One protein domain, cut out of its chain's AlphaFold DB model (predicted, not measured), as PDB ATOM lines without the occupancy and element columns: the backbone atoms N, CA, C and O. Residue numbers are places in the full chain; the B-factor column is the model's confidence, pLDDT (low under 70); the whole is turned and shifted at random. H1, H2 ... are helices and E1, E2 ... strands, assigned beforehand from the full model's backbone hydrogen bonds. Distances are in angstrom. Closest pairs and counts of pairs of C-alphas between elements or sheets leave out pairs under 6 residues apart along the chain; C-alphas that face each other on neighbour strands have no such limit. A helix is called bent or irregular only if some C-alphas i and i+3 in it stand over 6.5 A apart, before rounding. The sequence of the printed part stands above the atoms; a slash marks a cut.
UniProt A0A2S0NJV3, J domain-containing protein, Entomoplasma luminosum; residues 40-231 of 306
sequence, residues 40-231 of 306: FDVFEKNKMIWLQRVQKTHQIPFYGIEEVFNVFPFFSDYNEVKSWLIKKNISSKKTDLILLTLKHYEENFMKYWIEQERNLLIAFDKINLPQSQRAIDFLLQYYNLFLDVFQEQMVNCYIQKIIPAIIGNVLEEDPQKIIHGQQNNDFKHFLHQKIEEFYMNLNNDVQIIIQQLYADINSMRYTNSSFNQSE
ATOM      1  N   PHE A  40     229.215 240.392 207.765       69.06
ATOM      2  CA  PHE A  40     228.192 239.999 208.738       69.06
ATOM      3  C   PHE A  40     227.306 241.169 209.201       69.06
ATOM      4  O   PHE A  40     226.084 241.051 209.204       69.06
ATOM      5  N   ASP A  41     227.916 242.306 209.555       74.62
ATOM      6  CA  ASP A  41     227.197 243.480 210.060       74.62
ATOM      7  C   ASP A  41     226.224 244.022 208.979       74.62
ATOM      8  O   ASP A  41     225.132 244.493 209.299       74.62
ATOM      9  N   VAL A  42     226.570 243.860 207.691       80.38
ATOM     10  CA  VAL A  42     225.717 244.232 206.548       80.38
ATOM     11  C   VAL A  42     224.474 243.342 206.431       80.38
ATOM     12  O   VAL A  42     223.372 243.863 206.258       80.38
ATOM     13  N   PHE A  43     224.614 242.016 206.539       83.62
ATOM     14  CA  PHE A  43     223.472 241.093 206.449       83.62
ATOM     15  C   PHE A  43     222.518 241.251 207.638       83.62
ATOM     16  O   PHE A  43     221.305 241.285 207.445       83.62
ATOM     17  N   GLU A  44     223.045 241.434 208.849       83.25
ATOM     18  CA  GLU A  44     222.221 241.709 210.032       83.25
ATOM     19  C   GLU A  44     221.442 243.020 209.893       83.25
ATOM     20  O   GLU A  44     220.239 243.078 210.153       83.25
ATOM     21  N   LYS A  45     222.088 244.076 209.393       84.94
ATOM     22  CA  LYS A  45     221.401 245.330 209.079       84.94
ATOM     23  C   LYS A  45     220.329 245.132 208.003       84.94
ATOM     24  O   LYS A  45     219.235 245.681 208.137       84.94
ATOM     25  N   ASN A  46     220.612 244.334 206.972       87.62
ATOM     26  CA  ASN A  46     219.651 244.019 205.919       87.62
ATOM     27  C   ASN A  46     218.410 243.299 206.469       87.62
ATOM     28  O   ASN A  46     217.305 243.701 206.122       87.62
ATOM     29  N   LYS A  47     218.560 242.322 207.376       89.88
ATOM     30  CA  LYS A  47     217.430 241.653 208.053       89.88
ATOM     31  C   LYS A  47     216.499 242.652 208.744       89.88
ATOM     32  O   LYS A  47     215.281 242.573 208.604       89.88
ATOM     33  N   MET A  48     217.071 243.624 209.454       88.12
ATOM     34  CA  MET A  48     216.291 244.642 210.168       88.12
ATOM     35  C   MET A  48     215.580 245.605 209.212       88.12
ATOM     36  O   MET A  48     214.419 245.939 209.439       88.12
ATOM     37  N   ILE A  49     216.249 246.027 208.133       85.31
ATOM     38  CA  ILE A  49     215.643 246.861 207.082       85.31
ATOM     39  C   ILE A  49     214.501 246.103 206.401       85.31
ATOM     40  O   ILE A  49     213.414 246.651 206.218       85.31
ATOM     41  N   TRP A  50     214.733 244.835 206.064       92.00
ATOM     42  CA  TRP A  50     213.735 243.958 205.469       92.00
ATOM     43  C   TRP A  50     212.503 243.832 206.373       92.00
ATOM     44  O   TRP A  50     211.380 244.082 205.944       92.00
ATOM     45  N   LEU A  51     212.700 243.564 207.664       89.88
ATOM     46  CA  LEU A  51     211.582 243.432 208.590       89.88
ATOM     47  C   LEU A  51     210.816 244.750 208.748       89.88
ATOM     48  O   LEU A  51     209.622 244.742 209.005       89.88
ATOM     49  N   GLN A  52     211.463 245.906 208.594       85.88
ATOM     50  CA  GLN A  52     210.787 247.203 208.659       85.88
ATOM     51  C   GLN A  52     209.896 247.497 207.446       85.88
ATOM     52  O   GLN A  52     208.880 248.165 207.631       85.88
ATOM     53  N   ARG A  53     210.251 247.013 206.247       91.19
ATOM     54  CA  ARG A  53     209.510 247.296 205.002       91.19
ATOM     55  C   ARG A  53     208.277 246.416 204.794       91.19
ATOM     56  O   ARG A  53     207.367 246.826 204.082       91.19
ATOM     57  N   VAL A  54     208.263 245.212 205.358       90.12
ATOM     58  CA  VAL A  54     207.201 244.237 205.092       90.12
ATOM     59  C   VAL A  54     205.900 244.574 205.822       90.12
ATOM     60  O   VAL A  54     205.912 245.151 206.913       90.12
ATOM     61  N   GLN A  55     204.764 244.183 205.235       93.19
ATOM     62  CA  GLN A  55     203.483 244.172 205.940       93.19
ATOM     63  C   GLN A  55     203.561 243.146 207.077       93.19
ATOM     64  O   GLN A  55     203.817 241.979 206.820       93.19
ATOM     65  N   LYS A  56     203.371 243.593 208.323       95.44
ATOM     66  CA  LYS A  56     203.488 242.747 209.531       95.44
ATOM     67  C   LYS A  56     202.142 242.301 210.076       95.44
ATOM     68  O   LYS A  56     202.055 241.260 210.713       95.44
ATOM     69  N   THR A  57     201.116 243.123 209.890       98.00
ATOM     70  CA  THR A  57     199.780 242.843 210.408       98.00
ATOM     71  C   THR A  57     199.017 242.016 209.391       98.00
ATOM     72  O   THR A  57     198.805 242.459 208.256       98.00
ATOM     73  N   HIS A  58     198.601 240.827 209.811       98.12
ATOM     74  CA  HIS A  58     197.850 239.894 208.986       98.12
ATOM     75  C   HIS A  58     196.608 239.403 209.713       98.12
ATOM     76  O   HIS A  58     196.622 239.138 210.913       98.12
ATOM     77  N   GLN A  59     195.529 239.250 208.950       97.81
ATOM     78  CA  GLN A  59     194.300 238.673 209.459       97.81
ATOM     79  C   GLN A  59     194.409 237.144 209.495       97.81
ATOM     80  O   GLN A  59     194.660 236.506 208.470       97.81
ATOM     81  N   ILE A  60     194.161 236.562 210.665       97.12
ATOM     82  CA  ILE A  60     193.908 235.136 210.849       97.12
ATOM     83  C   ILE A  60     192.442 234.886 210.451       97.12
ATOM     84  O   ILE A  60     191.527 235.403 211.113       97.12
ATOM     85  N   PRO A  61     192.191 234.132 209.365       92.25
ATOM     86  CA  PRO A  61     190.846 233.931 208.841       92.25
ATOM     87  C   PRO A  61     189.986 233.115 209.814       92.25
ATOM     88  O   PRO A  61     190.492 232.523 210.769       92.25
ATOM     89  N   PHE A  62     188.672 233.098 209.570       92.38
ATOM     90  CA  PHE A  62     187.629 232.514 210.430       92.38
ATOM     91  C   PHE A  62     187.429 233.236 211.777       92.38
ATOM     92  O   PHE A  62     186.299 233.553 212.139       92.38
ATOM     93  N   TYR A  63     188.507 233.574 212.485       94.31
ATOM     94  CA  TYR A  63     188.444 234.271 213.774       94.31
ATOM     95  C   TYR A  63     188.466 235.799 213.658       94.31
ATOM     96  O   TYR A  63     188.064 236.485 214.602       94.31
ATOM     97  N   GLY A  64     188.922 236.329 212.515       94.81
ATOM     98  CA  GLY A  64     189.006 237.768 212.263       94.81
ATOM     99  C   GLY A  64     190.002 238.476 213.183       94.81
ATOM    100  O   GLY A  64     189.794 239.636 213.527       94.81
ATOM    101  N   ILE A  65     191.043 237.766 213.628       98.00
ATOM    102  CA  ILE A  65     192.086 238.308 214.506       98.00
ATOM    103  C   ILE A  65     193.127 238.987 213.624       98.00
ATOM    104  O   ILE A  65     193.668 238.346 212.729       98.00
ATOM    105  N   GLU A  66     193.421 240.258 213.870       98.19
ATOM    106  CA  GLU A  66     194.561 240.940 213.254       98.19
ATOM    107  C   GLU A  66     195.780 240.750 214.152       98.19
ATOM    108  O   GLU A  66     195.848 241.335 215.225       98.19
ATOM    109  N   GLU A  67     196.716 239.899 213.739       98.62
ATOM    110  CA  GLU A  67     197.913 239.574 214.517       98.62
ATOM    111  C   GLU A  67     199.157 240.210 213.887       98.62
ATOM    112  O   GLU A  67     199.239 240.386 212.666       98.62
ATOM    113  N   VAL A  68     200.127 240.571 214.728       98.19
ATOM    114  CA  VAL A  68     201.352 241.259 214.311       98.19
ATOM    115  C   VAL A  68     202.521 240.274 214.262       98.19
ATOM    116  O   VAL A  68     202.923 239.716 215.283       98.19
ATOM    117  N   PHE A  69     203.110 240.112 213.075       97.81
ATOM    118  CA  PHE A  69     204.275 239.269 212.798       97.81
ATOM    119  C   PHE A  69     205.529 240.138 212.642       97.81
ATOM    120  O   PHE A  69     205.937 240.508 211.542       97.81
ATOM    121  N   ASN A  70     206.104 240.554 213.769       95.44
ATOM    122  CA  ASN A  70     207.224 241.500 213.835       95.44
ATOM    123  C   ASN A  70     208.490 240.924 214.490       95.44
ATOM    124  O   ASN A  70     209.434 241.678 214.733       95.44
ATOM    125  N   VAL A  71     208.523 239.623 214.772       95.19
ATOM    126  CA  VAL A  71     209.701 238.923 215.287       95.19
ATOM    127  C   VAL A  71     210.442 238.299 214.107       95.19
ATOM    128  O   VAL A  71     209.855 237.577 213.313       95.19
ATOM    129  N   PHE A  72     211.736 238.573 213.951       94.38
ATOM    130  CA  PHE A  72     212.518 237.988 212.855       94.38
ATOM    131  C   PHE A  72     212.607 236.445 212.988       94.38
ATOM    132  O   PHE A  72     212.836 235.973 214.105       94.38
ATOM    133  N   PRO A  73     212.504 235.652 211.896       95.25
ATOM    134  CA  PRO A  73     212.343 236.056 210.495       95.25
ATOM    135  C   PRO A  73     210.953 236.561 210.094       95.25
ATOM    136  O   PRO A  73     210.913 237.460 209.270       95.25
ATOM    137  N   PHE A  74     209.843 236.059 210.644       97.25
ATOM    138  CA  PHE A  74     208.488 236.596 210.396       97.25
ATOM    139  C   PHE A  74     207.445 235.958 211.343       97.25
ATOM    140  O   PHE A  74     206.476 235.336 210.916       97.25
ATOM    141  N   PHE A  75     207.688 236.035 212.647       98.12
ATOM    142  CA  PHE A  75     206.922 235.388 213.718       98.12
ATOM    143  C   PHE A  75     206.161 236.399 214.581       98.12
ATOM    144  O   PHE A  75     206.420 237.605 214.515       98.12
ATOM    145  N   SER A  76     205.231 235.906 215.399       98.12
ATOM    146  CA  SER A  76     204.381 236.725 216.271       98.12
ATOM    147  C   SER A  76     204.534 236.343 217.738       98.12
ATOM    148  O   SER A  76     204.674 235.174 218.061       98.12
ATOM    149  N   ASP A  77     204.435 237.299 218.659       97.75
ATOM    150  CA  ASP A  77     204.316 237.015 220.098       97.75
ATOM    151  C   ASP A  77     202.900 236.583 220.531       97.75
ATOM    152  O   ASP A  77     202.686 236.261 221.700       97.75
ATOM    153  N   TYR A  78     201.945 236.526 219.597       98.50
ATOM    154  CA  TYR A  78     200.551 236.115 219.807       98.50
ATOM    155  C   TYR A  78     199.782 236.945 220.842       98.50
ATOM    156  O   TYR A  78     198.889 236.443 221.536       98.50
ATOM    157  N   ASN A  79     200.126 238.229 220.964       98.44
ATOM    158  CA  ASN A  79     199.469 239.133 221.904       98.44
ATOM    159  C   ASN A  79     197.999 239.367 221.527       98.44
ATOM    160  O   ASN A  79     197.140 239.429 222.415       98.44
ATOM    161  N   GLU A  80     197.691 239.437 220.230       98.56
ATOM    162  CA  GLU A  80     196.334 239.702 219.746       98.56
ATOM    163  C   GLU A  80     195.467 238.445 219.807       98.56
ATOM    164  O   GLU A  80     194.335 238.493 220.297       98.56
ATOM    165  N   VAL A  81     196.024 237.283 219.449       98.69
ATOM    166  CA  VAL A  81     195.375 235.980 219.668       98.69
ATOM    167  C   VAL A  81     195.050 235.776 221.149       98.69
ATOM    168  O   VAL A  81     193.916 235.428 221.488       98.69
ATOM    169  N   LYS A  82     195.999 236.041 222.058       98.69
ATOM    170  CA  LYS A  82     195.769 235.934 223.507       98.69
ATOM    171  C   LYS A  82     194.639 236.853 223.971       98.69
ATOM    172  O   LYS A  82     193.742 236.411 224.692       98.69
ATOM    173  N   SER A  83     194.665 238.115 223.549       98.38
ATOM    174  CA  SER A  83     193.640 239.104 223.899       98.38
ATOM    175  C   SER A  83     192.256 238.687 223.393       98.38
ATOM    176  O   SER A  83     191.265 238.790 224.121       98.38
ATOM    177  N   TRP A  84     192.186 238.140 222.177       98.56
ATOM    178  CA  TRP A  84     190.956 237.611 221.596       98.56
ATOM    179  C   TRP A  84     190.403 236.412 222.381       98.56
ATOM    180  O   TRP A  84     189.210 236.390 222.694       98.56
ATOM    181  N   LEU A  85     191.254 235.453 222.765       98.38
ATOM    182  CA  LEU A  85     190.857 234.274 223.548       98.38
ATOM    183  C   LEU A  85     190.283 234.666 224.916       98.38
ATOM    184  O   LEU A  85     189.224 234.171 225.309       98.38
ATOM    185  N   ILE A  86     190.933 235.610 225.606       97.81
ATOM    186  CA  ILE A  86     190.456 236.147 226.890       97.81
ATOM    187  C   ILE A  86     189.094 236.825 226.709       97.81
ATOM    188  O   ILE A  86     188.160 236.547 227.460       97.81
ATOM    189  N   LYS A  87     188.938 237.660 225.673       97.81
ATOM    190  CA  LYS A  87     187.668 238.333 225.355       97.81
ATOM    191  C   LYS A  87     186.531 237.345 225.056       97.81
ATOM    192  O   LYS A  87     185.368 237.656 225.299       97.81
ATOM    193  N   LYS A  88     186.854 236.161 224.532       97.31
ATOM    194  CA  LYS A  88     185.905 235.069 224.267       97.31
ATOM    195  C   LYS A  88     185.628 234.179 225.484       97.31
ATOM    196  O   LYS A  88     184.904 233.200 225.342       97.31
ATOM    197  N   ASN A  89     186.148 234.522 226.666       97.44
ATOM    198  CA  ASN A  89     186.032 233.730 227.894       97.44
ATOM    199  C   ASN A  89     186.558 232.289 227.737       97.44
ATOM    200  O   ASN A  89     186.055 231.362 228.375       97.44
ATOM    201  N   ILE A  90     187.575 232.085 226.893       98.06
ATOM    202  CA  ILE A  90     188.259 230.792 226.789       98.06
ATOM    203  C   ILE A  90     189.057 230.551 228.074       98.06
ATOM    204  O   ILE A  90     189.696 231.456 228.610       98.06
ATOM    205  N   SER A  91     189.030 229.319 228.592       97.88
ATOM    206  CA  SER A  91     189.734 228.980 229.833       97.88
ATOM    207  C   SER A  91     191.245 229.218 229.716       97.88
ATOM    208  O   SER A  91     191.825 229.034 228.642       97.88
ATOM    209  N   SER A  92     191.908 229.562 230.830       97.12
ATOM    210  CA  SER A  92     193.372 229.748 230.849       97.12
ATOM    211  C   SER A  92     194.089 228.518 230.302       97.12
ATOM    212  O   SER A  92     194.934 228.642 229.430       97.12
ATOM    213  N   LYS A  93     193.662 227.312 230.706       98.06
ATOM    214  CA  LYS A  93     194.248 226.053 230.231       98.06
ATOM    215  C   LYS A  93     194.193 225.909 228.704       98.06
ATOM    216  O   LYS A  93     195.187 225.510 228.107       98.06
ATOM    217  N   LYS A  94     193.049 226.208 228.071       98.12
ATOM    218  CA  LYS A  94     192.927 226.155 226.601       98.12
ATOM    219  C   LYS A  94     193.718 227.287 225.937       98.12
ATOM    220  O   LYS A  94     194.359 227.047 224.922       98.12
ATOM    221  N   THR A  95     193.721 228.479 226.531       98.38
ATOM    222  CA  THR A  95     194.499 229.631 226.049       98.38
ATOM    223  C   THR A  95     195.994 229.321 226.026       98.38
ATOM    224  O   THR A  95     196.630 229.445 224.984       98.38
ATOM    225  N   ASP A  96     196.538 228.835 227.140       98.31
ATOM    226  CA  ASP A  96     197.949 228.469 227.265       98.31
ATOM    227  C   ASP A  96     198.311 227.342 226.295       98.31
ATOM    228  O   ASP A  96     199.345 227.404 225.634       98.31
ATOM    229  N   LEU A  97     197.430 226.345 226.140       98.56
ATOM    230  CA  LEU A  97     197.632 225.265 225.176       98.56
ATOM    231  C   LEU A  97     197.708 225.786 223.732       98.56
ATOM    232  O   LEU A  97     198.599 225.364 222.997       98.56
ATOM    233  N   ILE A  98     196.832 226.713 223.327       98.62
ATOM    234  CA  ILE A  98     196.870 227.316 221.983       98.62
ATOM    235  C   ILE A  98     198.189 228.058 221.772       98.62
ATOM    236  O   ILE A  98     198.885 227.793 220.794       98.62
ATOM    237  N   LEU A  99     198.558 228.951 222.695       98.62
ATOM    238  CA  LEU A  99     199.755 229.784 222.565       98.62
ATOM    239  C   LEU A  99     201.040 228.943 222.543       98.62
ATOM    240  O   LEU A  99     201.903 229.166 221.695       98.62
ATOM    241  N   LEU A 100     201.146 227.937 223.418       98.50
ATOM    242  CA  LEU A 100     202.269 226.994 223.426       98.50
ATOM    243  C   LEU A 100     202.332 226.174 222.135       98.50
ATOM    244  O   LEU A 100     203.417 225.970 221.596       98.50
ATOM    245  N   THR A 101     201.185 225.732 221.612       98.38
ATOM    246  CA  THR A 101     201.140 224.980 220.348       98.38
ATOM    247  C   THR A 101     201.598 225.848 219.178       98.38
ATOM    248  O   THR A 101     202.438 225.415 218.395       98.38
ATOM    249  N   LEU A 102     201.104 227.088 219.077       98.56
ATOM    250  CA  LEU A 102     201.517 228.035 218.039       98.56
ATOM    251  C   LEU A 102     203.027 228.285 218.083       98.56
ATOM    252  O   LEU A 102     203.702 228.126 217.064       98.56
ATOM    253  N   LYS A 103     203.568 228.567 219.274       98.25
ATOM    254  CA  LYS A 103     205.008 228.765 219.479       98.25
ATOM    255  C   LYS A 103     205.835 227.538 219.121       98.25
ATOM    256  O   LYS A 103     206.858 227.675 218.459       98.25
ATOM    257  N   HIS A 104     205.369 226.343 219.472       97.81
ATOM    258  CA  HIS A 104     206.045 225.107 219.093       97.81
ATOM    259  C   HIS A 104     206.153 224.940 217.566       97.81
ATOM    260  O   HIS A 104     207.190 224.513 217.055       97.81
ATOM    261  N   TYR A 105     205.108 225.301 216.816       97.00
ATOM    262  CA  TYR A 105     205.169 225.289 215.354       97.00
ATOM    263  C   TYR A 105     206.132 226.343 214.797       97.00
ATOM    264  O   TYR A 105     206.949 225.996 213.944       97.00
ATOM    265  N   GLU A 106     206.107 227.582 215.305       98.06
ATOM    266  CA  GLU A 106     207.081 228.614 214.909       98.06
ATOM    267  C   GLU A 106     208.525 228.164 215.158       98.06
ATOM    268  O   GLU A 106     209.378 228.346 214.295       98.06
ATOM    269  N   GLU A 107     208.808 227.520 216.293       97.19
ATOM    270  CA  GLU A 107     210.138 226.983 216.600       97.19
ATOM    271  C   GLU A 107     210.597 225.937 215.574       97.19
ATOM    272  O   GLU A 107     211.771 225.902 215.195       97.19
ATOM    273  N   ASN A 108     209.690 225.079 215.106       96.88
ATOM    274  CA  ASN A 108     210.011 224.084 214.085       96.88
ATOM    275  C   ASN A 108     210.239 224.739 212.715       96.88
ATOM    276  O   ASN A 108     211.230 224.425 212.051       96.88
ATOM    277  N   PHE A 109     209.409 225.713 212.332       98.00
ATOM    278  CA  PHE A 109     209.634 226.499 211.115       98.00
ATOM    279  C   PHE A 109     210.922 227.315 211.184       98.00
ATOM    280  O   PHE A 109     211.622 227.418 210.182       98.00
ATOM    281  N   MET A 110     211.296 227.827 212.357       96.81
ATOM    282  CA  MET A 110     212.556 228.535 212.565       96.81
ATOM    283  C   MET A 110     213.755 227.617 212.327       96.81
ATOM    284  O   MET A 110     214.681 227.996 211.613       96.81
ATOM    285  N   LYS A 111     213.746 226.398 212.882       95.25
ATOM    286  CA  LYS A 111     214.817 225.414 212.645       95.25
ATOM    287  C   LYS A 111     214.974 225.121 211.157       95.25
ATOM    288  O   LYS A 111     216.096 225.094 210.655       95.25
ATOM    289  N   TYR A 112     213.855 224.947 210.460       96.88
ATOM    290  CA  TYR A 112     213.866 224.695 209.027       96.88
ATOM    291  C   TYR A 112     214.322 225.917 208.218       96.88
ATOM    292  O   TYR A 112     215.126 225.790 207.302       96.88
ATOM    293  N   TRP A 113     213.896 227.120 208.602       97.31
ATOM    294  CA  TRP A 113     214.370 228.369 208.011       97.31
ATOM    295  C   TRP A 113     215.890 228.523 208.147       97.31
ATOM    296  O   TRP A 113     216.551 228.821 207.157       97.31
ATOM    297  N   ILE A 114     216.465 228.239 209.325       91.56
ATOM    298  CA  ILE A 114     217.926 228.245 209.546       91.56
ATOM    299  C   ILE A 114     218.617 227.246 208.608       91.56
ATOM    300  O   ILE A 114     219.704 227.505 208.085       91.56
ATOM    301  N   GLU A 115     217.996 226.088 208.383       90.75
ATOM    302  CA  GLU A 115     218.503 225.083 207.455       90.75
ATOM    303  C   GLU A 115     218.562 225.606 206.014       90.75
ATOM    304  O   GLU A 115     219.589 225.470 205.345       90.75
ATOM    305  N   GLN A 116     217.488 226.249 205.559       96.19
ATOM    306  CA  GLN A 116     217.408 226.816 204.218       96.19
ATOM    307  C   GLN A 116     218.316 228.036 204.038       96.19
ATOM    308  O   GLN A 116     218.992 228.153 203.015       96.19
ATOM    309  N   GLU A 117     218.425 228.892 205.057       95.06
ATOM    310  CA  GLU A 117     219.376 230.005 205.080       95.06
ATOM    311  C   GLU A 117     220.801 229.476 204.894       95.06
ATOM    312  O   GLU A 117     221.550 229.947 204.037       95.06
ATOM    313  N   ARG A 118     221.172 228.427 205.638       87.06
ATOM    314  CA  ARG A 118     222.479 227.780 205.499       87.06
ATOM    315  C   ARG A 118     222.705 227.260 204.077       87.06
ATOM    316  O   ARG A 118     223.800 227.445 203.546       87.06
ATOM    317  N   ASN A 119     221.707 226.632 203.453       88.44
ATOM    318  CA  ASN A 119     221.817 226.128 202.079       88.44
ATOM    319  C   ASN A 119     222.107 227.260 201.078       88.44
ATOM    320  O   ASN A 119     223.007 227.126 200.242       88.44
ATOM    321  N   LEU A 120     221.416 228.395 201.209       92.12
ATOM    322  CA  LEU A 120     221.658 229.587 200.394       92.12
ATOM    323  C   LEU A 120     223.062 230.164 200.621       92.12
ATOM    324  O   LEU A 120     223.779 230.463 199.666       92.12
ATOM    325  N   LEU A 121     223.497 230.279 201.876       87.00
ATOM    326  CA  LEU A 121     224.819 230.814 202.208       87.00
ATOM    327  C   LEU A 121     225.959 229.917 201.704       87.00
ATOM    328  O   LEU A 121     226.993 230.421 201.270       87.00
ATOM    329  N   ILE A 122     225.767 228.594 201.694       82.38
ATOM    330  CA  ILE A 122     226.699 227.658 201.049       82.38
ATOM    331  C   ILE A 122     226.771 227.927 199.539       82.38
ATOM    332  O   ILE A 122     227.856 227.875 198.958       82.38
ATOM    333  N   ALA A 123     225.646 228.231 198.883       86.12
ATOM    334  CA  ALA A 123     225.649 228.605 197.469       86.12
ATOM    335  C   ALA A 123     226.398 229.928 197.219       86.12
ATOM    336  O   ALA A 123     227.169 230.023 196.260       86.12
ATOM    337  N   PHE A 124     226.252 230.914 198.112       88.62
ATOM    338  CA  PHE A 124     227.005 232.174 198.057       88.62
ATOM    339  C   PHE A 124     228.520 231.960 198.176       88.62
ATOM    340  O   PHE A 124     229.292 232.633 197.494       88.62
ATOM    341  N   ASP A 125     228.957 231.012 199.005       82.81
ATOM    342  CA  ASP A 125     230.376 230.658 199.126       82.81
ATOM    343  C   ASP A 125     230.901 229.994 197.841       82.81
ATOM    344  O   ASP A 125     231.939 230.384 197.301       82.81
ATOM    345  N   LYS A 126     230.130 229.057 197.272       85.38
ATOM    346  CA  LYS A 126     230.501 228.302 196.059       85.38
ATOM    347  C   LYS A 126     230.742 229.179 194.831       85.38
ATOM    348  O   LYS A 126     231.586 228.844 194.000       85.38
ATOM    349  N   ILE A 127     230.022 230.293 194.689       85.25
ATOM    350  CA  ILE A 127     230.235 231.211 193.559       85.25
ATOM    351  C   ILE A 127     231.524 232.031 193.679       85.25
ATOM    352  O   ILE A 127     231.961 232.582 192.669       85.25
ATOM    353  N   ASN A 128     232.167 232.066 194.853       81.44
ATOM    354  CA  ASN A 128     233.499 232.636 195.076       81.44
ATOM    355  C   ASN A 128     233.679 234.047 194.474       81.44
ATOM    356  O   ASN A 128     234.599 234.308 193.693       81.44
ATOM    357  N   LEU A 129     232.750 234.955 194.786       78.62
ATOM    358  CA  LEU A 129     232.825 236.354 194.357       78.62
ATOM    359  C   LEU A 129     233.940 237.123 195.099       78.62
ATOM    360  O   LEU A 129     234.328 236.746 196.204       78.62
ATOM    361  N   PRO A 130     234.469 238.222 194.533       75.44
ATOM    362  CA  PRO A 130     235.417 239.081 195.240       75.44
ATOM    363  C   PRO A 130     234.734 239.874 196.364       75.44
ATOM    364  O   PRO A 130     233.570 240.263 196.244       75.44
ATOM    365  N   GLN A 131     235.481 240.209 197.423       72.38
ATOM    366  CA  GLN A 131     235.010 241.115 198.480       72.38
ATOM    367  C   GLN A 131     234.916 242.557 197.976       72.38
ATOM    368  O   GLN A 131     235.830 243.361 198.138       72.38
ATOM    369  N   SER A 132     233.790 242.873 197.346       78.31
ATOM    370  CA  SER A 132     233.454 244.204 196.846       78.31
ATOM    371  C   SER A 132     232.030 244.572 197.250       78.31
ATOM    372  O   SER A 132     231.184 243.687 197.379       78.31
ATOM    373  N   GLN A 133     231.748 245.870 197.396       77.62
ATOM    374  CA  GLN A 133     230.394 246.343 197.704       77.62
ATOM    375  C   GLN A 133     229.379 245.829 196.674       77.62
ATOM    376  O   GLN A 133     228.349 245.293 197.048       77.62
ATOM    377  N   ARG A 134     229.735 245.859 195.382       80.69
ATOM    378  CA  ARG A 134     228.895 245.339 194.295       80.69
ATOM    379  C   ARG A 134     228.560 243.852 194.451       80.69
ATOM    380  O   ARG A 134     227.439 243.454 194.157       80.69
ATOM    381  N   ALA A 135     229.518 243.033 194.888       80.94
ATOM    382  CA  ALA A 135     229.264 241.619 195.155       80.94
ATOM    383  C   ALA A 135     228.343 241.438 196.367       80.94
ATOM    384  O   ALA A 135     227.428 240.629 196.310       80.94
ATOM    385  N   ILE A 136     228.552 242.210 197.438       80.56
ATOM    386  CA  ILE A 136     227.686 242.178 198.624       80.56
ATOM    387  C   ILE A 136     226.256 242.580 198.245       80.56
ATOM    388  O   ILE A 136     225.328 241.841 198.556       80.56
ATOM    389  N   ASP A 137     226.081 243.684 197.518       81.19
ATOM    390  CA  ASP A 137     224.773 244.161 197.060       81.19
ATOM    391  C   ASP A 137     224.069 243.120 196.182       81.19
ATOM    392  O   ASP A 137     222.874 242.886 196.341       81.19
ATOM    393  N   PHE A 138     224.813 242.449 195.296       85.56
ATOM    394  CA  PHE A 138     224.297 241.341 194.495       85.56
ATOM    395  C   PHE A 138     223.805 240.185 195.378       85.56
ATOM    396  O   PHE A 138     222.667 239.755 195.231       85.56
ATOM    397  N   LEU A 139     224.599 239.719 196.349       88.88
ATOM    398  CA  LEU A 139     224.178 238.645 197.263       88.88
ATOM    399  C   LEU A 139     222.966 239.042 198.117       88.88
ATOM    400  O   LEU A 139     222.089 238.214 198.367       88.88
ATOM    401  N   LEU A 140     222.885 240.305 198.546       85.69
ATOM    402  CA  LEU A 140     221.747 240.817 199.309       85.69
ATOM    403  C   LEU A 140     220.437 240.773 198.513       85.69
ATOM    404  O   LEU A 140     219.385 240.598 199.120       85.69
ATOM    405  N   GLN A 141     220.470 240.892 197.181       90.19
ATOM    406  CA  GLN A 141     219.264 240.730 196.356       90.19
ATOM    407  C   GLN A 141     218.685 239.321 196.518       90.19
ATOM    408  O   GLN A 141     217.510 239.171 196.834       90.19
ATOM    409  N   TYR A 142     219.532 238.298 196.411       92.81
ATOM    410  CA  TYR A 142     219.140 236.898 196.587       92.81
ATOM    411  C   TYR A 142     218.754 236.564 198.026       92.81
ATOM    412  O   TYR A 142     217.825 235.797 198.263       92.81
ATOM    413  N   TYR A 143     219.440 237.164 198.998       93.44
ATOM    414  CA  TYR A 143     219.078 237.010 200.400       93.44
ATOM    415  C   TYR A 143     217.704 237.625 200.701       93.44
ATOM    416  O   TYR A 143     216.913 237.035 201.426       93.44
ATOM    417  N   ASN A 144     217.382 238.777 200.105       92.06
ATOM    418  CA  ASN A 144     216.056 239.378 200.232       92.06
ATOM    419  C   ASN A 144     214.972 238.533 199.554       92.06
ATOM    420  O   ASN A 144     213.923 238.363 200.161       92.06
ATOM    421  N   LEU A 145     215.242 237.934 198.384       92.00
ATOM    422  CA  LEU A 145     214.320 236.966 197.769       92.00
ATOM    423  C   LEU A 145     214.024 235.796 198.714       92.00
ATOM    424  O   LEU A 145     212.876 235.394 198.847       92.00
ATOM    425  N   PHE A 146     215.040 235.284 199.413       96.44
ATOM    426  CA  PHE A 146     214.859 234.226 200.406       96.44
ATOM    427  C   PHE A 146     213.961 234.646 201.579       96.44
ATOM    428  O   PHE A 146     213.100 233.877 202.007       96.44
ATOM    429  N   LEU A 147     214.136 235.865 202.094       95.25
ATOM    430  CA  LEU A 147     213.257 236.389 203.138       95.25
ATOM    431  C   LEU A 147     211.819 236.575 202.623       95.25
ATOM    432  O   LEU A 147     210.874 236.232 203.331       95.25
ATOM    433  N   ASP A 148     211.662 237.065 201.390       93.62
ATOM    434  CA  ASP A 148     210.362 237.297 200.756       93.62
ATOM    435  C   ASP A 148     209.593 235.970 200.552       93.62
ATOM    436  O   ASP A 148     208.433 235.878 200.954       93.62
ATOM    437  N   VAL A 149     210.234 234.906 200.040       94.94
ATOM    438  CA  VAL A 149     209.564 233.596 199.875       94.94
ATOM    439  C   VAL A 149     209.212 232.951 201.216       94.94
ATOM    440  O   VAL A 149     208.152 232.346 201.352       94.94
ATOM    441  N   PHE A 150     210.040 233.121 202.254       97.19
ATOM    442  CA  PHE A 150     209.680 232.641 203.590       97.19
ATOM    443  C   PHE A 150     208.453 233.373 204.140       97.19
ATOM    444  O   PHE A 150     207.546 232.730 204.671       97.19
ATOM    445  N   GLN A 151     208.400 234.701 203.990       97.44
ATOM    446  CA  GLN A 151     207.231 235.486 204.376       97.44
ATOM    447  C   GLN A 151     205.979 235.002 203.639       97.44
ATOM    448  O   GLN A 151     204.931 234.831 204.260       97.44
ATOM    449  N   GLU A 152     206.083 234.749 202.337       94.25
ATOM    450  CA  GLU A 152     204.974 234.248 201.534       94.25
ATOM    451  C   GLU A 152     204.451 232.903 202.058       94.25
ATOM    452  O   GLU A 152     203.245 232.760 202.267       94.25
ATOM    453  N   GLN A 153     205.334 231.946 202.364       95.31
ATOM    454  CA  GLN A 153     204.927 230.661 202.948       95.31
ATOM    455  C   GLN A 153     204.310 230.829 204.348       95.31
ATOM    456  O   GLN A 153     203.317 230.171 204.682       95.31
ATOM    457  N   MET A 154     204.845 231.746 205.160       98.25
ATOM    458  CA  MET A 154     204.270 232.089 206.463       98.25
ATOM    459  C   MET A 154     202.860 232.662 206.324       98.25
ATOM    460  O   MET A 154     201.965 232.273 207.067       98.25
ATOM    461  N   VAL A 155     202.615 233.536 205.351       97.56
ATOM    462  CA  VAL A 155     201.278 234.084 205.106       97.56
ATOM    463  C   VAL A 155     200.356 233.002 204.546       97.56
ATOM    464  O   VAL A 155     199.361 232.653 205.180       97.56
ATOM    465  N   ASN A 156     200.694 232.434 203.393       94.38
ATOM    466  CA  ASN A 156     199.793 231.597 202.601       94.38
ATOM    467  C   ASN A 156     199.478 230.249 203.250       94.38
ATOM    468  O   ASN A 156     198.364 229.738 203.097       94.38
ATOM    469  N   CYS A 157     200.434 229.675 203.983       94.75
ATOM    470  CA  CYS A 157     200.251 228.392 204.642       94.75
ATOM    471  C   CYS A 157     200.061 228.562 206.150       94.75
ATOM    472  O   CYS A 157     199.016 228.185 206.688       94.75
ATOM    473  N   TYR A 158     201.023 229.168 206.848       97.94
ATOM    474  CA  TYR A 158     200.967 229.187 208.307       97.94
ATOM    475  C   TYR A 158     199.798 230.031 208.839       97.94
ATOM    476  O   TYR A 158     198.901 229.500 209.497       97.94
ATOM    477  N   ILE A 159     199.744 231.316 208.486       97.94
ATOM    478  CA  ILE A 159     198.726 232.257 208.969       97.94
ATOM    479  C   ILE A 159     197.343 231.900 208.427       97.94
ATOM    480  O   ILE A 159     196.372 231.855 209.180       97.94
ATOM    481  N   GLN A 160     197.239 231.635 207.122       95.19
ATOM    482  CA  GLN A 160     195.943 231.418 206.480       95.19
ATOM    483  C   GLN A 160     195.348 230.026 206.728       95.19
ATOM    484  O   GLN A 160     194.133 229.868 206.586       95.19
ATOM    485  N   LYS A 161     196.155 229.005 207.057       95.06
ATOM    486  CA  LYS A 161     195.687 227.606 207.154       95.06
ATOM    487  C   LYS A 161     196.010 226.954 208.494       95.06
ATOM    488  O   LYS A 161     195.115 226.388 209.118       95.06
ATOM    489  N   ILE A 162     197.257 227.033 208.949       96.81
ATOM    490  CA  ILE A 162     197.722 226.295 210.133       96.81
ATOM    491  C   ILE A 162     197.226 226.944 211.433       96.81
ATOM    492  O   ILE A 162     196.676 226.236 212.275       96.81
ATOM    493  N   ILE A 163     197.347 228.267 211.595       98.19
ATOM    494  CA  ILE A 163     196.888 228.962 212.812       98.19
ATOM    495  C   ILE A 163     195.387 228.720 213.070       98.19
ATOM    496  O   ILE A 163     195.050 228.279 214.174       98.19
ATOM    497  N   PRO A 164     194.470 228.923 212.095       97.00
ATOM    498  CA  PRO A 164     193.051 228.669 212.319       97.00
ATOM    499  C   PRO A 164     192.750 227.220 212.709       97.00
ATOM    500  O   PRO A 164     191.925 226.980 213.592       97.00
ATOM    501  N   ALA A 165     193.442 226.260 212.085       96.38
ATOM    502  CA  ALA A 165     193.291 224.841 212.380       96.38
ATOM    503  C   ALA A 165     193.805 224.475 213.783       96.38
ATOM    504  O   ALA A 165     193.158 223.691 214.471       96.38
ATOM    505  N   ILE A 166     194.910 225.070 214.250       97.75
ATOM    506  CA  ILE A 166     195.407 224.885 215.626       97.75
ATOM    507  C   ILE A 166     194.376 225.385 216.638       97.75
ATOM    508  O   ILE A 166     194.022 224.654 217.566       97.75
ATOM    509  N   ILE A 167     193.883 226.613 216.454       97.88
ATOM    510  CA  ILE A 167     192.886 227.204 217.355       97.88
ATOM    511  C   ILE A 167     191.616 226.345 217.339       97.88
ATOM    512  O   ILE A 167     191.140 225.949 218.399       97.88
ATOM    513  N   GLY A 168     191.119 225.986 216.150       96.19
ATOM    514  CA  GLY A 168     189.909 225.177 215.989       96.19
ATOM    515  C   GLY A 168     190.017 223.813 216.655       96.19
ATOM    516  O   GLY A 168     189.105 223.401 217.363       96.19
ATOM    517  N   ASN A 169     191.167 223.154 216.519       96.00
ATOM    518  CA  ASN A 169     191.419 221.860 217.138       96.00
ATOM    519  C   ASN A 169     191.368 221.916 218.672       96.00
ATOM    520  O   ASN A 169     190.750 221.062 219.297       96.00
ATOM    521  N   VAL A 170     191.985 222.925 219.298       97.06
ATOM    522  CA  VAL A 170     191.975 223.061 220.771       97.06
ATOM    523  C   VAL A 170     190.610 223.520 221.295       97.06
ATOM    524  O   VAL A 170     190.185 223.146 222.398       97.06
ATOM    525  N   LEU A 171     189.915 224.350 220.520       96.62
ATOM    526  CA  LEU A 171     188.562 224.788 220.842       96.62
ATOM    527  C   LEU A 171     187.500 223.721 220.551       96.62
ATOM    528  O   LEU A 171     186.381 223.889 221.022       96.62
ATOM    529  N   GLU A 172     187.869 222.608 219.906       94.75
ATOM    530  CA  GLU A 172     186.968 221.516 219.509       94.75
ATOM    531  C   GLU A 172     185.877 221.988 218.531       94.75
ATOM    532  O   GLU A 172     184.729 221.552 218.575       94.75
ATOM    533  N   GLU A 173     186.247 222.911 217.641       93.94
ATOM    534  CA  GLU A 173     185.377 223.416 216.581       93.94
ATOM    535  C   GLU A 173     185.190 222.378 215.468       93.94
ATOM    536  O   GLU A 173     186.001 221.473 215.279       93.94
ATOM    537  N   ASP A 174     184.131 222.540 214.680       89.44
ATOM    538  CA  ASP A 174     183.891 221.700 213.506       89.44
ATOM    539  C   ASP A 174     184.943 221.982 212.412       89.44
ATOM    540  O   ASP A 174     184.973 223.103 211.879       89.44
ATOM    541  N   PRO A 175     185.778 220.993 212.021       88.44
ATOM    542  CA  PRO A 175     186.771 221.169 210.966       88.44
ATOM    543  C   PRO A 175     186.157 221.688 209.665       88.44
ATOM    544  O   PRO A 175     186.747 222.546 209.005       88.44
ATOM    545  N   GLN A 176     184.938 221.260 209.318       86.69
ATOM    546  CA  GLN A 176     184.306 221.652 208.060       86.69
ATOM    547  C   GLN A 176     184.057 223.156 207.957       86.69
ATOM    548  O   GLN A 176     183.986 223.656 206.841       86.69
ATOM    549  N   LYS A 177     183.965 223.883 209.079       87.19
ATOM    550  CA  LYS A 177     183.776 225.345 209.108       87.19
ATOM    551  C   LYS A 177     185.067 226.139 208.929       87.19
ATOM    552  O   LYS A 177     185.016 227.329 208.637       87.19
ATOM    553  N   ILE A 178     186.216 225.508 209.160       86.19
ATOM    554  CA  ILE A 178     187.514 226.190 209.223       86.19
ATOM    555  C   ILE A 178     188.382 225.803 208.027       86.19
ATOM    556  O   ILE A 178     189.016 226.661 207.414       86.19
ATOM    557  N   ILE A 179     188.389 224.521 207.658       83.19
ATOM    558  CA  ILE A 179     189.271 223.954 206.628       83.19
ATOM    559  C   ILE A 179     188.513 223.567 205.344       83.19
ATOM    560  O   ILE A 179     188.845 222.575 204.698       83.19
ATOM    561  N   HIS A 180     187.490 224.353 204.973       71.19
ATOM    562  CA  HIS A 180     186.608 224.139 203.814       71.19
ATOM    563  C   HIS A 180     187.322 223.613 202.547       71.19
ATOM    564  O   HIS A 180     188.355 224.140 202.133       71.19
ATOM    565  N   GLY A 181     186.701 222.637 201.868       60.09
ATOM    566  CA  GLY A 181     187.063 222.242 200.498       60.09
ATOM    567  C   GLY A 181     188.330 221.392 200.354       60.09
ATOM    568  O   GLY A 181     188.863 221.287 199.251       60.09
ATOM    569  N   GLN A 182     188.828 220.789 201.433       56.31
ATOM    570  CA  GLN A 182     189.993 219.897 201.407       56.31
ATOM    571  C   GLN A 182     189.554 218.489 201.835       56.31
ATOM    572  O   GLN A 182     188.665 218.360 202.670       56.31
ATOM    573  N   GLN A 183     190.141 217.435 201.256       54.88
ATOM    574  CA  GLN A 183     189.691 216.033 201.387       54.88
ATOM    575  C   GLN A 183     189.769 215.432 202.813       54.88
ATOM    576  O   GLN A 183     189.566 214.231 202.986       54.88
ATOM    577  N   ASN A 184     190.034 216.241 203.842       55.69
ATOM    578  CA  ASN A 184     190.406 215.784 205.174       55.69
ATOM    579  C   ASN A 184     189.339 216.169 206.197       55.69
ATOM    580  O   ASN A 184     189.064 217.348 206.409       55.69
ATOM    581  N   ASN A 185     188.780 215.162 206.869       70.06
ATOM    582  CA  ASN A 185     187.689 215.341 207.831       70.06
ATOM    583  C   ASN A 185     188.163 215.713 209.249       70.06
ATOM    584  O   ASN A 185     187.331 215.830 210.146       70.06
ATOM    585  N   ASP A 186     189.469 215.881 209.481       88.75
ATOM    586  CA  ASP A 186     190.012 216.192 210.804       88.75
ATOM    587  C   ASP A 186     191.211 217.155 210.759       88.75
ATOM    588  O   ASP A 186     191.961 217.230 209.778       88.75
ATOM    589  N   PHE A 187     191.402 217.898 211.854       92.38
ATOM    590  CA  PHE A 187     192.488 218.869 211.975       92.38
ATOM    591  C   PHE A 187     193.873 218.231 211.988       92.38
ATOM    592  O   PHE A 187     194.818 218.851 211.516       92.38
ATOM    593  N   LYS A 188     194.034 217.019 212.526       91.25
ATOM    594  CA  LYS A 188     195.352 216.394 212.678       91.25
ATOM    595  C   LYS A 188     195.948 216.064 211.311       91.25
ATOM    596  O   LYS A 188     197.101 216.407 211.051       91.25
ATOM    597  N   HIS A 189     195.169 215.427 210.445       90.50
ATOM    598  CA  HIS A 189     195.587 215.099 209.091       90.50
ATOM    599  C   HIS A 189     195.790 216.366 208.253       90.50
ATOM    600  O   HIS A 189     196.811 216.494 207.577       90.50
ATOM    601  N   PHE A 190     194.886 217.344 208.375       92.62
ATOM    602  CA  PHE A 190     195.027 218.643 207.716       92.62
ATOM    603  C   PHE A 190     196.308 219.382 208.122       92.62
ATOM    604  O   PHE A 190     197.061 219.827 207.256       92.62
ATOM    605  N   LEU A 191     196.580 219.491 209.426       94.06
ATOM    606  CA  LEU A 191     197.781 220.142 209.942       94.06
ATOM    607  C   LEU A 191     199.029 219.452 209.406       94.06
ATOM    608  O   LEU A 191     199.893 220.129 208.859       94.06
ATOM    609  N   HIS A 192     199.097 218.119 209.500       93.38
ATOM    610  CA  HIS A 192     200.227 217.358 208.972       93.38
ATOM    611  C   HIS A 192     200.467 217.662 207.488       93.38
ATOM    612  O   HIS A 192     201.574 218.050 207.128       93.38
ATOM    613  N   GLN A 193     199.428 217.593 206.652       93.50
ATOM    614  CA  GLN A 193     199.546 217.902 205.228       93.50
ATOM    615  C   GLN A 193     200.067 219.324 204.980       93.50
ATOM    616  O   GLN A 193     200.950 219.511 204.147       93.50
ATOM    617  N   LYS A 194     199.538 220.330 205.688       94.31
ATOM    618  CA  LYS A 194     199.943 221.730 205.484       94.31
ATOM    619  C   LYS A 194     201.353 222.027 205.964       94.31
ATOM    620  O   LYS A 194     202.039 222.844 205.360       94.31
ATOM    621  N   ILE A 195     201.806 221.340 207.003       95.69
ATOM    622  CA  ILE A 195     203.191 221.428 207.465       95.69
ATOM    623  C   ILE A 195     204.141 220.831 206.420       95.69
ATOM    624  O   ILE A 195     205.137 221.467 206.084       95.69
ATOM    625  N   GLU A 196     203.821 219.659 205.864       95.56
ATOM    626  CA  GLU A 196     204.622 219.061 204.784       95.56
ATOM    627  C   GLU A 196     204.651 219.965 203.544       95.56
ATOM    628  O   GLU A 196     205.713 220.214 202.979       95.56
ATOM    629  N   GLU A 197     203.500 220.527 203.160       94.31
ATOM    630  CA  GLU A 197     203.390 221.484 202.056       94.31
ATOM    631  C   GLU A 197     204.260 222.730 202.292       94.31
ATOM    632  O   GLU A 197     204.987 223.142 201.391       94.31
ATOM    633  N   PHE A 198     204.262 223.286 203.511       97.62
ATOM    634  CA  PHE A 198     205.138 224.403 203.882       97.62
ATOM    635  C   PHE A 198     206.615 224.058 203.657       97.62
ATOM    636  O   PHE A 198     207.342 224.828 203.027       97.62
ATOM    637  N   TYR A 199     207.066 222.901 204.156       96.69
ATOM    638  CA  TYR A 199     208.464 222.489 204.023       96.69
ATOM    639  C   TYR A 199     208.853 222.252 202.563       96.69
ATOM    640  O   TYR A 199     209.881 222.759 202.112       96.69
ATOM    641  N   MET A 200     208.021 221.531 201.809       94.06
ATOM    642  CA  MET A 200     208.273 221.260 200.394       94.06
ATOM    643  C   MET A 200     208.338 222.547 199.571       94.06
ATOM    644  O   MET A 200     209.279 222.721 198.795       94.06
ATOM    645  N   ASN A 201     207.379 223.455 199.758       92.56
ATOM    646  CA  ASN A 201     207.323 224.703 199.002       92.56
ATOM    647  C   ASN A 201     208.522 225.595 199.314       92.56
ATOM    648  O   ASN A 201     209.223 225.997 198.391       92.56
ATOM    649  N   LEU A 202     208.835 225.813 200.597       94.75
ATOM    650  CA  LEU A 202     209.984 226.636 200.971       94.75
ATOM    651  C   LEU A 202     211.294 226.063 200.415       94.75
ATOM    652  O   LEU A 202     212.134 226.812 199.922       94.75
ATOM    653  N   ASN A 203     211.478 224.740 200.468       94.31
ATOM    654  CA  ASN A 203     212.646 224.109 199.862       94.31
ATOM    655  C   ASN A 203     212.711 224.362 198.354       94.31
ATOM    656  O   ASN A 203     213.767 224.734 197.851       94.31
ATOM    657  N   ASN A 204     211.601 224.170 197.640       88.31
ATOM    658  CA  ASN A 204     211.543 224.385 196.197       88.31
ATOM    659  C   ASN A 204     211.868 225.839 195.835       88.31
ATOM    660  O   ASN A 204     212.710 226.069 194.967       88.31
ATOM    661  N   ASP A 205     211.286 226.803 196.551       91.38
ATOM    662  CA  ASP A 205     211.541 228.232 196.359       91.38
ATOM    663  C   ASP A 205     213.028 228.562 196.566       91.38
ATOM    664  O   ASP A 205     213.659 229.225 195.739       91.38
ATOM    665  N   VAL A 206     213.641 228.020 197.624       90.62
ATOM    666  CA  VAL A 206     215.075 228.195 197.909       90.62
ATOM    667  C   VAL A 206     215.947 227.573 196.816       90.62
ATOM    668  O   VAL A 206     216.935 228.186 196.401       90.62
ATOM    669  N   GLN A 207     215.596 226.388 196.306       88.88
ATOM    670  CA  GLN A 207     216.333 225.773 195.197       88.88
ATOM    671  C   GLN A 207     216.231 226.604 193.913       88.88
ATOM    672  O   GLN A 207     217.238 226.763 193.223       88.88
ATOM    673  N   ILE A 208     215.063 227.185 193.619       87.31
ATOM    674  CA  ILE A 208     214.871 228.086 192.472       87.31
ATOM    675  C   ILE A 208     215.757 229.330 192.617       87.31
ATOM    676  O   ILE A 208     216.456 229.694 191.671       87.31
ATOM    677  N   ILE A 209     215.806 229.941 193.806       88.38
ATOM    678  CA  ILE A 209     216.678 231.093 194.095       88.38
ATOM    679  C   ILE A 209     218.153 230.734 193.860       88.38
ATOM    680  O   ILE A 209     218.883 231.480 193.205       88.38
ATOM    681  N   ILE A 210     218.600 229.578 194.359       90.12
ATOM    682  CA  ILE A 210     219.979 229.099 194.182       90.12
ATOM    683  C   ILE A 210     220.281 228.802 192.705       90.12
ATOM    684  O   ILE A 210     221.365 229.122 192.213       90.12
ATOM    685  N   GLN A 211     219.337 228.208 191.976       86.06
ATOM    686  CA  GLN A 211     219.489 227.936 190.550       86.06
ATOM    687  C   GLN A 211     219.622 229.237 189.749       86.06
ATOM    688  O   GLN A 211     220.521 229.344 188.909       86.06
ATOM    689  N   GLN A 212     218.781 230.233 190.044       86.31
ATOM    690  CA  GLN A 212     218.843 231.549 189.411       86.31
ATOM    691  C   GLN A 212     220.177 232.243 189.701       86.31
ATOM    692  O   GLN A 212     220.819 232.741 188.779       86.31
ATOM    693  N   LEU A 213     220.651 232.185 190.951       90.62
ATOM    694  CA  LEU A 213     221.955 232.721 191.346       90.62
ATOM    695  C   LEU A 213     223.082 232.162 190.472       90.62
ATOM    696  O   LEU A 213     223.930 232.908 189.977       90.62
ATOM    697  N   TYR A 214     223.114 230.841 190.280       91.38
ATOM    698  CA  TYR A 214     224.137 230.215 189.449       91.38
ATOM    699  C   TYR A 214     223.994 230.580 187.971       91.38
ATOM    700  O   TYR A 214     225.009 230.811 187.311       91.38
ATOM    701  N   ALA A 215     222.768 230.655 187.448       85.94
ATOM    702  CA  ALA A 215     222.515 231.065 186.069       85.94
ATOM    703  C   ALA A 215     223.007 232.500 185.805       85.94
ATOM    704  O   ALA A 215     223.727 232.738 184.830       85.94
ATOM    705  N   ASP A 216     222.714 233.427 186.715       85.75
ATOM    706  CA  ASP A 216     223.155 234.818 186.646       85.75
ATOM    707  C   ASP A 216     224.681 234.930 186.711       85.75
ATOM    708  O   ASP A 216     225.296 235.596 185.880       85.75
ATOM    709  N   ILE A 217     225.331 234.222 187.635       87.88
ATOM    710  CA  ILE A 217     226.796 234.231 187.739       87.88
ATOM    711  C   ILE A 217     227.452 233.643 186.491       87.88
ATOM    712  O   ILE A 217     228.456 234.175 186.007       87.88
ATOM    713  N   ASN A 218     226.897 232.561 185.950       85.50
ATOM    714  CA  ASN A 218     227.406 231.966 184.725       85.50
ATOM    715  C   ASN A 218     227.247 232.931 183.552       85.50
ATOM    716  O   ASN A 218     228.220 233.154 182.838       85.50
ATOM    717  N   SER A 219     226.089 233.574 183.385       83.06
ATOM    718  CA  SER A 219     225.887 234.561 182.316       83.06
ATOM    719  C   SER A 219     226.830 235.766 182.452       83.06
ATOM    720  O   SER A 219     227.421 236.203 181.461       83.06
ATOM    721  N   MET A 220     227.092 236.245 183.674       80.94
ATOM    722  CA  MET A 220     228.088 237.290 183.941       80.94
ATOM    723  C   MET A 220     229.515 236.845 183.594       80.94
ATOM    724  O   MET A 220     230.307 237.619 183.059       80.94
ATOM    725  N   ARG A 221     229.880 235.594 183.886       79.56
ATOM    726  CA  ARG A 221     231.197 235.048 183.518       79.56
ATOM    727  C   ARG A 221     231.319 234.852 182.013       79.56
ATOM    728  O   ARG A 221     232.357 235.199 181.458       79.56
ATOM    729  N   TYR A 222     230.270 234.362 181.356       65.75
ATOM    730  CA  TYR A 222     230.231 234.191 179.908       65.75
ATOM    731  C   TYR A 222     230.336 235.527 179.187       65.75
ATOM    732  O   TYR A 222     231.217 235.663 178.351       65.75
ATOM    733  N   THR A 223     229.541 236.532 179.555       62.34
ATOM    734  CA  THR A 223     229.623 237.880 178.963       62.34
ATOM    735  C   THR A 223     231.011 238.485 179.131       62.34
ATOM    736  O   THR A 223     231.587 238.929 178.144       62.34
ATOM    737  N   ASN A 224     231.611 238.402 180.320       59.00
ATOM    738  CA  ASN A 224     232.993 238.839 180.529       59.00
ATOM    739  C   ASN A 224     234.003 238.000 179.725       59.00
ATOM    740  O   ASN A 224     234.987 238.540 179.230       59.00
ATOM    741  N   SER A 225     233.787 236.692 179.561       56.78
ATOM    742  CA  SER A 225     234.663 235.829 178.755       56.78
ATOM    743  C   SER A 225     234.536 236.109 177.259       56.78
ATOM    744  O   SER A 225     235.552 236.151 176.579       56.78
ATOM    745  N   SER A 226     233.328 236.380 176.760       53.94
ATOM    746  CA  SER A 226     233.040 236.746 175.377       53.94
ATOM    747  C   SER A 226     233.535 238.151 175.067       53.94
ATOM    748  O   SER A 226     234.061 238.346 173.982       53.94
ATOM    749  N   PHE A 227     233.470 239.091 176.020       40.47
ATOM    750  CA  PHE A 227     234.102 240.409 175.899       40.47
ATOM    751  C   PHE A 227     235.630 240.285 175.848       40.47
ATOM    752  O   PHE A 227     236.270 240.838 174.961       40.47
ATOM    753  N   ASN A 228     236.218 239.460 176.722       45.19
ATOM    754  CA  ASN A 228     237.646 239.136 176.672       45.19
ATOM    755  C   ASN A 228     238.027 238.350 175.401       45.19
ATOM    756  O   ASN A 228     239.170 238.417 174.959       45.19
ATOM    757  N   GLN A 229     237.099 237.599 174.799       48.53
ATOM    758  CA  GLN A 229     237.306 236.867 173.551       48.53
ATOM    759  C   GLN A 229     237.112 237.766 172.326       48.53
ATOM    760  O   GLN A 229     237.817 237.569 171.344       48.53
ATOM    761  N   SER A 230     236.258 238.792 172.380       43.31
ATOM    762  CA  SER A 230     236.198 239.852 171.371       43.31
ATOM    763  C   SER A 230     237.377 240.818 171.490       43.31
ATOM    764  O   SER A 230     237.872 241.258 170.464       43.31
ATOM    765  N   GLU A 231     237.920 241.058 172.688       42.97
ATOM    766  CA  GLU A 231     239.184 241.788 172.878       42.97
ATOM    767  C   GLU A 231     240.405 240.956 172.453       42.97
ATOM    768  O   GLU A 231     241.298 241.479 171.787       42.97
TER     769      GLU A 231
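What this domain is: This is residues 40 to 231 of the 306 residues of the protein "J domain-containing protein" of Entomoplasma luminosum (UniProt A0A2S0NJV3). Three long helices, H3, H4a and H6, run side by side as an up-and-down bundle, each against the one before, in a rod that the end of H6, residues 219 to 231, lengthens by sticking out. H1 packs on H4a, H2 packs on H3, and a small hairpin of E1 and E2 sits between H2 and H4a. The printed part has 192 residues and is mostly helix, with the order H1 E1 E2 H2 H3 H4 H5 H6 and one antiparallel sheet, E1 - E2. It is loose, with a radius of gyration of the C-alphas of 20.7 A and spans of 76 by 36 by 22 A.

How they stand to each other: E1, residues 57 to 60, and E2, residues 65 to 68, form an antiparallel hairpin, with N 58 and O 67 3.0 A apart. H2, residues 79 to 87, touches residues 95 to 99 alone of H3, residues 92 to 126; their closest C-alphas, Leu 85 and Thr 95, are 6.4 A apart in this helical hairpin. H4, residues 133 to 171, was assigned as one helix by its hydrogen bonds but is bent, with C-alphas 160 and 163 6.9 A apart; its arms are H4a, residues 133 to 160, and H4b, residues 163 to 171. H1, residues 40 to 53, touches residues 140 to 147 alone of H4a at a steep tilt of 44 degrees, closest at the C-alphas of Trp 50 and Asn 144, 7.3 A. H6, residues 187 to 231, touches H4a with residues 194 to 213 alone, opposite ways at a shallow tilt of 20 degrees, closest at the C-alphas of Gln 153 and Phe 198, 6.3 A. H5, residues 175 to 178, touches H4b, closest at the C-alphas of Ala 165 and Ile 178, 6.7 A. Every O i to N i+4 pair is within hydrogen-bond range in H1, H2, H3, H4b and H6, and 21 of 24 are in H4a; H5 is too short for one.

Where its parts are: H1 begins at C-alpha 40 (228.192, 239.999, 208.738). H3 is 50.9 A long, H4a 38.6 A, and H6 65.1 A, ending at C-alpha 231 (239.184, 241.788, 172.878).

The domain as a whole: The C-alphas farthest apart, Asn 89 and Glu 231, are 76.9 A apart. The printed part has no cut and no long link. Its mean pLDDT is 89.2; residue 40, residues 181 to 184 and residues 222 to 231 are under 70.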